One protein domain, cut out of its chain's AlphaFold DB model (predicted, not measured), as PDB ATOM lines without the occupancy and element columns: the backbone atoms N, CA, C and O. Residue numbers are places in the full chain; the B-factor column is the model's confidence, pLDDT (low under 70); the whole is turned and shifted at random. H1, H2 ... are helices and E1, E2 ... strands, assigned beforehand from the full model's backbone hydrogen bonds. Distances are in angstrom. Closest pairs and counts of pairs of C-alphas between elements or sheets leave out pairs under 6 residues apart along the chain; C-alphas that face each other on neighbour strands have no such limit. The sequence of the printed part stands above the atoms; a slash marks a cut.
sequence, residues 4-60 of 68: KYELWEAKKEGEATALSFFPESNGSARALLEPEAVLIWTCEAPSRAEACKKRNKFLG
ATOM      1  N   LYS A   4     193.981 128.198 124.948       97.69
ATOM      2  CA  LYS A   4     194.042 127.071 124.023       97.69
ATOM      3  C   LYS A   4     194.459 125.803 124.758       97.69
ATOM      4  O   LYS A   4     195.423 125.800 125.518       97.69
ATOM      5  N   TYR A   5     193.750 124.719 124.486       98.06
ATOM      6  CA  TYR A   5     193.995 123.386 125.018       98.06
ATOM      7  C   TYR A   5     194.360 122.431 123.887       98.06
ATOM      8  O   TYR A   5     193.826 122.526 122.778       98.06
ATOM      9  N   GLU A   6     195.239 121.489 124.198       98.19
ATOM     10  CA  GLU A   6     195.703 120.437 123.304       98.19
ATOM     11  C   GLU A   6     195.255 119.068 123.831       98.19
ATOM     12  O   GLU A   6     195.326 118.801 125.034       98.19
ATOM     13  N   LEU A   7     194.794 118.199 122.930       97.69
ATOM     14  CA  LEU A   7     194.501 116.796 123.200       97.69
ATOM     15  C   LEU A   7     195.474 115.920 122.411       97.69
ATOM     16  O   LEU A   7     195.434 115.882 121.178       97.69
ATOM     17  N   TRP A   8     196.301 115.196 123.147       97.62
ATOM     18  CA  TRP A   8     197.299 114.279 122.625       97.62
ATOM     19  C   TRP A   8     196.860 112.834 122.841       97.62
ATOM     20  O   TRP A   8     196.260 112.506 123.865       97.62
ATOM     21  N   GLU A   9     197.175 111.982 121.875       96.19
ATOM     22  CA  GLU A   9     196.883 110.555 121.889       96.19
ATOM     23  C   GLU A   9     198.180 109.770 121.728       96.19
ATOM     24  O   GLU A   9     198.906 109.977 120.759       96.19
ATOM     25  N   ALA A  10     198.456 108.855 122.654       94.31
ATOM     26  CA  ALA A  10     199.517 107.866 122.510       94.31
ATOM     27  C   ALA A  10     198.886 106.483 122.321       94.31
ATOM     28  O   ALA A  10     198.033 106.047 123.105       94.31
ATOM     29  N   LYS A  11     199.291 105.806 121.245       88.88
ATOM     30  CA  LYS A  11     198.857 104.449 120.912       88.88
ATOM     31  C   LYS A  11     200.057 103.525 120.964       88.88
ATOM     32  O   LYS A  11     200.981 103.674 120.172       88.88
ATOM     33  N   LYS A  12     199.983 102.532 121.843       83.38
ATOM     34  CA  LYS A  12     200.973 101.471 121.943       83.38
ATOM     35  C   LYS A  12     200.316 100.129 121.652       83.38
ATOM     36  O   LYS A  12     199.187  99.874 122.072       83.38
ATOM     37  N   GLU A  13     200.990  99.304 120.860       81.81
ATOM     38  CA  GLU A  13     200.451  98.016 120.423       81.81
ATOM     39  C   GLU A  13     200.158  97.115 121.631       81.81
ATOM     40  O   GLU A  13     201.013  96.914 122.490       81.81
ATOM     41  N   GLY A  14     198.930  96.592 121.705       81.06
ATOM     42  CA  GLY A  14     198.483  95.739 122.810       81.06
ATOM     43  C   GLY A  14     198.060  96.480 124.085       81.06
ATOM     44  O   GLY A  14     197.653  95.822 125.041       81.06
ATOM     45  N   GLU A  15     198.099  97.817 124.108       83.56
ATOM     46  CA  GLU A  15     197.718  98.629 125.268       83.56
ATOM     47  C   GLU A  15     196.503  99.527 124.988       83.56
ATOM     48  O   GLU A  15     196.132  99.806 123.844       83.56
ATOM     49  N   ALA A  16     195.853  99.977 126.064       83.31
ATOM     50  CA  ALA A  16     194.781 100.957 125.967       83.31
ATOM     51  C   ALA A  16     195.333 102.308 125.491       83.31
ATOM     52  O   ALA A  16     196.428 102.719 125.869       83.31
ATOM     53  N   THR A  17     194.552 103.025 124.683       88.19
ATOM     54  CA  THR A  17     194.910 104.370 124.224       88.19
ATOM     55  C   THR A  17     195.018 105.335 125.403       88.19
ATOM     56  O   THR A  17     194.059 105.504 126.160       88.19
ATOM     57  N   ALA A  18     196.168 105.996 125.532       91.25
ATOM     58  CA  ALA A  18     196.382 107.037 126.525       91.25
ATOM     59  C   ALA A  18     196.047 108.409 125.929       91.25
ATOM     60  O   ALA A  18     196.452 108.734 124.812       91.25
ATOM     61  N   LEU A  19     195.300 109.216 126.687       94.94
ATOM     62  CA  LEU A  19     194.902 110.565 126.295       94.94
ATOM     63  C   LEU A  19     195.432 111.583 127.300       94.94
ATOM     64  O   LEU A  19     195.144 111.492 128.494       94.94
ATOM     65  N   SER A  20     196.126 112.598 126.793       96.31
ATOM     66  CA  SER A  20     196.666 113.701 127.588       96.31
ATOM     67  C   SER A  20     196.029 115.013 127.151       96.31
ATOM     68  O   SER A  20     196.068 115.369 125.976       96.31
ATOM     69  N   PHE A  21     195.412 115.732 128.093       97.25
ATOM     70  CA  PHE A  21     194.680 116.971 127.816       97.25
ATOM     71  C   PHE A  21     195.098 118.090 128.765       97.25
ATOM     72  O   PHE A  21     194.868 117.997 129.974       97.25
ATOM     73  N   PHE A  22     195.685 119.153 128.220       97.50
ATOM     74  CA  PHE A  22     196.220 120.269 129.000       97.50
ATOM     75  C   PHE A  22     196.277 121.568 128.172       97.50
ATOM     76  O   PHE A  22     196.177 121.518 126.945       97.50
ATOM     77  N   PRO A  23     196.407 122.737 128.827       97.25
ATOM     78  CA  PRO A  23     196.632 124.002 128.136       97.25
ATOM     79  C   PRO A  23     197.917 124.009 127.305       97.25
ATOM     80  O   PRO A  23     198.937 123.510 127.769       97.25
ATOM     81  N   GLU A  24     197.917 124.660 126.142       96.56
ATOM     82  CA  GLU A  24     199.119 124.856 125.309       96.56
ATOM     83  C   GLU A  24     200.249 125.559 126.087       96.56
ATOM     84  O   GLU A  24     201.429 125.283 125.879       96.56
ATOM     85  N   SER A  25     199.882 126.416 127.047       95.50
ATOM     86  CA  SER A  25     200.791 127.112 127.964       95.50
ATOM     87  C   SER A  25     201.540 126.169 128.924       95.50
ATOM     88  O   SER A  25     202.574 126.543 129.484       95.50
ATOM     89  N   ASN A  26     201.064 124.934 129.114       95.50
ATOM     90  CA  ASN A  26     201.631 123.966 130.046       95.50
ATOM     91  C   ASN A  26     202.783 123.164 129.413       95.50
ATOM     92  O   ASN A  26     202.663 121.977 129.094       95.50
ATOM     93  N   GLY A  27     203.932 123.825 129.259       94.75
ATOM     94  CA  GLY A  27     205.126 123.228 128.657       94.75
ATOM     95  C   GLY A  27     205.676 122.010 129.410       94.75
ATOM     96  O   GLY A  27     206.229 121.111 128.780       94.75
ATOM     97  N   SER A  28     205.493 121.929 130.733       95.88
ATOM     98  CA  SER A  28     205.930 120.763 131.511       95.88
ATOM     99  C   SER A  28     205.069 119.533 131.232       95.88
ATOM    100  O   SER A  28     205.619 118.448 131.078       95.88
ATOM    101  N   ALA A  29     203.749 119.685 131.083       94.75
ATOM    102  CA  ALA A  29     202.885 118.582 130.662       94.75
ATOM    103  C   ALA A  29     203.237 118.093 129.249       94.75
ATOM    104  O   ALA A  29     203.294 116.889 129.012       94.75
ATOM    105  N   ARG A  30     203.552 119.016 128.332       94.44
ATOM    106  CA  ARG A  30     203.989 118.676 126.970       94.44
ATOM    107  C   ARG A  30     205.314 117.910 126.943       94.44
ATOM    108  O   ARG A  30     205.477 117.021 126.119       94.44
ATOM    109  N   ALA A  31     206.238 118.225 127.848       95.06
ATOM    110  CA  ALA A  31     207.517 117.524 127.968       95.06
ATOM    111  C   ALA A  31     207.397 116.095 128.536       95.06
ATOM    112  O   ALA A  31     208.341 115.323 128.412       95.06
ATOM    113  N   LEU A  32     206.262 115.749 129.156       95.25
ATOM    114  CA  LEU A  32     205.979 114.419 129.715       95.25
ATOM    115  C   LEU A  32     205.215 113.502 128.749       95.25
ATOM    116  O   LEU A  32     204.810 112.411 129.137       95.25
ATOM    117  N   LEU A  33     204.961 113.952 127.518       94.38
ATOM    118  CA  LEU A  33     204.314 113.124 126.508       94.38
ATOM    119  C   LEU A  33     205.228 111.976 126.076       94.38
ATOM    120  O   LEU A  33     206.438 112.152 125.928       94.38
ATOM    121  N   GLU A  34     204.619 110.822 125.812       91.62
ATOM    122  CA  GLU A  34     205.314 109.703 125.181       91.62
ATOM    123  C   GLU A  34     205.836 110.106 123.787       91.62
ATOM    124  O   GLU A  34     205.193 110.914 123.105       91.62
ATOM    125  N   PRO A  35     206.973 109.554 123.324       90.75
ATOM    126  CA  PRO A  35     207.555 109.899 122.025       90.75
ATOM    127  C   PRO A  35     206.608 109.688 120.833       90.75
ATOM    128  O   PRO A  35     206.690 110.410 119.840       90.75
ATOM    129  N   GLU A  36     205.719 108.701 120.922       91.31
ATOM    130  CA  GLU A  36     204.708 108.374 119.917       91.31
ATOM    131  C   GLU A  36     203.413 109.188 120.041       91.31
ATOM    132  O   GLU A  36     202.495 109.001 119.237       91.31
ATOM    133  N   ALA A  37     203.296 110.062 121.045       95.38
ATOM    134  CA  ALA A  37     202.091 110.847 121.246       95.38
ATOM    135  C   ALA A  37     201.880 111.833 120.089       95.38
ATOM    136  O   ALA A  37     202.756 112.628 119.742       95.38
ATOM    137  N   VAL A  38     200.676 111.834 119.523       96.38
ATOM    138  CA  VAL A  38     200.285 112.727 118.428       96.38
ATOM    139  C   VAL A  38     199.188 113.684 118.871       96.38
ATOM    140  O   VAL A  38     198.275 113.320 119.611       96.38
ATOM    141  N   LEU A  39     199.265 114.931 118.410       96.94
ATOM    142  CA  LEU A  39     198.221 115.921 118.640       96.94
ATOM    143  C   LEU A  39     197.019 115.586 117.755       96.94
ATOM    144  O   LEU A  39     197.105 115.698 116.532       96.94
ATOM    145  N   ILE A  40     195.898 115.204 118.363       97.38
ATOM    146  CA  ILE A  40     194.694 114.801 117.622       97.38
ATOM    147  C   ILE A  40     193.624 115.888 117.581       97.38
ATOM    148  O   ILE A  40     192.765 115.869 116.699       97.38
ATOM    149  N   TRP A  41     193.650 116.836 118.523       98.19
ATOM    150  CA  TRP A  41     192.639 117.887 118.597       98.19
ATOM    151  C   TRP A  41     193.089 119.084 119.440       98.19
ATOM    152  O   TRP A  41     193.905 118.950 120.349       98.19
ATOM    153  N   THR A  42     192.535 120.263 119.152       97.88
ATOM    154  CA  THR A  42     192.742 121.487 119.943       97.88
ATOM    155  C   THR A  42     191.430 122.245 120.116       97.88
ATOM    156  O   THR A  42     190.526 122.130 119.285       97.88
ATOM    157  N   CYS A  43     191.313 123.036 121.184       97.56
ATOM    158  CA  CYS A  43     190.191 123.959 121.356       97.56
ATOM    159  C   CYS A  43     190.558 125.191 122.178       97.56
ATOM    160  O   CYS A  43     191.383 125.111 123.080       97.56
ATOM    161  N   GLU A  44     189.864 126.297 121.938       97.81
ATOM    162  CA  GLU A  44     189.897 127.476 122.807       97.81
ATOM    163  C   GLU A  44     188.737 127.420 123.804       97.81
ATOM    164  O   GLU A  44     187.624 127.013 123.447       97.81
ATOM    165  N   ALA A  45     188.972 127.794 125.059       96.12
ATOM    166  CA  ALA A  45     187.932 127.842 126.078       96.12
ATOM    167  C   ALA A  45     188.204 128.926 127.134       96.12
ATOM    168  O   ALA A  45     189.357 129.142 127.504       96.12
ATOM    169  N   PRO A  46     187.151 129.551 127.691       95.69
ATOM    170  CA  PRO A  46     187.293 130.555 128.747       95.69
ATOM    171  C   PRO A  46     187.641 129.942 130.114       95.69
ATOM    172  O   PRO A  46     187.960 130.664 131.056       95.69
ATOM    173  N   SER A  47     187.530 128.617 130.257       94.38
ATOM    174  CA  SER A  47     187.854 127.886 131.481       94.38
ATOM    175  C   SER A  47     188.191 126.424 131.186       94.38
ATOM    176  O   SER A  47     187.742 125.850 130.188       94.38
ATOM    177  N   ARG A  48     188.914 125.781 132.112       92.25
ATOM    178  CA  ARG A  48     189.202 124.340 132.057       92.25
ATOM    179  C   ARG A  48     187.928 123.490 132.014       92.25
ATOM    180  O   ARG A  48     187.896 122.481 131.317       92.25
ATOM    181  N   ALA A  49     186.878 123.896 132.729       94.25
ATOM    182  CA  ALA A  49     185.599 123.189 132.742       94.25
ATOM    183  C   ALA A  49     184.937 123.183 131.353       94.25
ATOM    184  O   ALA A  49     184.513 122.133 130.867       94.25
ATOM    185  N   GLU A  50     184.916 124.332 130.669       95.25
ATOM    186  CA  GLU A  50     184.420 124.426 129.292       95.25
ATOM    187  C   GLU A  50     185.300 123.637 128.315       95.25
ATOM    188  O   GLU A  50     184.784 122.942 127.437       95.25
ATOM    189  N   ALA A  51     186.622 123.656 128.505       96.25
ATOM    190  CA  ALA A  51     187.553 122.851 127.718       96.25
ATOM    191  C   ALA A  51     187.253 121.343 127.855       96.25
ATOM    192  O   ALA A  51     187.142 120.633 126.853       96.25
ATOM    193  N   CYS A  52     187.020 120.858 129.081       95.00
ATOM    194  CA  CYS A  52     186.626 119.472 129.354       95.00
ATOM    195  C   CYS A  52     185.283 119.098 128.706       95.00
ATOM    196  O   CYS A  52     185.168 118.011 128.136       95.00
ATOM    197  N   LYS A  53     184.281 119.990 128.736       95.69
ATOM    198  CA  LYS A  53     182.998 119.774 128.039       95.69
ATOM    199  C   LYS A  53     183.200 119.616 126.533       95.69
ATOM    200  O   LYS A  53     182.673 118.671 125.944       95.69
ATOM    201  N   LYS A  54     183.987 120.504 125.912       96.62
ATOM    202  CA  LYS A  54     184.295 120.433 124.474       96.62
ATOM    203  C   LYS A  54     185.073 119.157 124.127       96.62
ATOM    204  O   LYS A  54     184.718 118.497 123.155       96.62
ATOM    205  N   ARG A  55     186.051 118.764 124.953       96.88
ATOM    206  CA  ARG A  55     186.801 117.507 124.798       96.88
ATOM    207  C   ARG A  55     185.884 116.287 124.851       96.88
ATOM    208  O   ARG A  55     185.955 115.441 123.967       96.88
ATOM    209  N   ASN A  56     185.009 116.196 125.853       95.50
ATOM    210  CA  ASN A  56     184.073 115.074 125.960       95.50
ATOM    211  C   ASN A  56     183.143 115.008 124.741       95.50
ATOM    212  O   ASN A  56     182.924 113.925 124.207       95.50
ATOM    213  N   LYS A  57     182.662 116.160 124.249       95.81
ATOM    214  CA  LYS A  57     181.867 116.233 123.016       95.81
ATOM    215  C   LYS A  57     182.647 115.742 121.791       95.81
ATOM    216  O   LYS A  57     182.084 115.001 120.994       95.81
ATOM    217  N   PHE A  58     183.913 116.137 121.642       95.62
ATOM    218  CA  PHE A  58     184.781 115.683 120.548       95.62
ATOM    219  C   PHE A  58     185.016 114.164 120.587       95.62
ATOM    220  O   PHE A  58     184.900 113.502 119.562       95.62
ATOM    221  N   LEU A  59     185.273 113.610 121.774       94.69
ATOM    222  CA  LEU A  59     185.508 112.175 121.978       94.69
ATOM    223  C   LEU A  59     184.226 111.321 121.944       94.69
ATOM    224  O   LEU A  59     184.306 110.100 122.063       94.69
ATOM    225  N   GLY A  60     183.043 111.936 121.831       93.38
ATOM    226  CA  GLY A  60     181.763 111.228 121.934       93.38
ATOM    227  C   GLY A  60     181.505 110.624 123.322       93.38
ATOM    228  O   GLY A  60     180.723 109.687 123.456       93.38
TER     229      GLY A  60
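Overview. This is residues 4 to 60 of the 68 residues of an uncharacterized protein of Synergistetes bacterium ADurb.BinA166 (UniProt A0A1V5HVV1). A three-stranded antiparallel sheet, ordered E2, E1, E3, has H2 packed slantwise over one face, in two layers, the whole flat in outline; short H1, in the connection from E2 to E3, only grazes the sheet. The 57 printed residues run E1, E2, H1, E3, H2, class mixed. The whole is compact, radius of gyration of the C-alphas 11.6 A, spanning 36 by 27 by 13 A.

Along the chain. Find C-alpha 4 at (194.042, 127.071, 124.023), where E1, residues 4 to 10, begins its 20.0 A. E2 is residues 18 to 23, H1 27 to 31, E3 38 to 45, 21.0 A. H2, residues 48 to 58, ends at (184.781, 115.683, 120.548).

Arrangement. In the hairpin E1 and E2, see N 8 and O 20, 2.8 A; toward E3, N 7 and O 41, 2.8 A. E2, H1, E3 form a split strand-helix-strand unit, E1 between its strands, crossover right-handed. H2's height over the sheet is 8.7 A; its closest C-alphas to E3 are Ala 51 and Ala 45, 5.3 A. Every O i to N i+4 pair in H1 and H2 is within hydrogen-bond range.

Size, cuts and confidence. C-alphas 14 and 46 are farthest apart, 37.0 A. The printed part has no cut; no printed residue is under 70 in pLDDT.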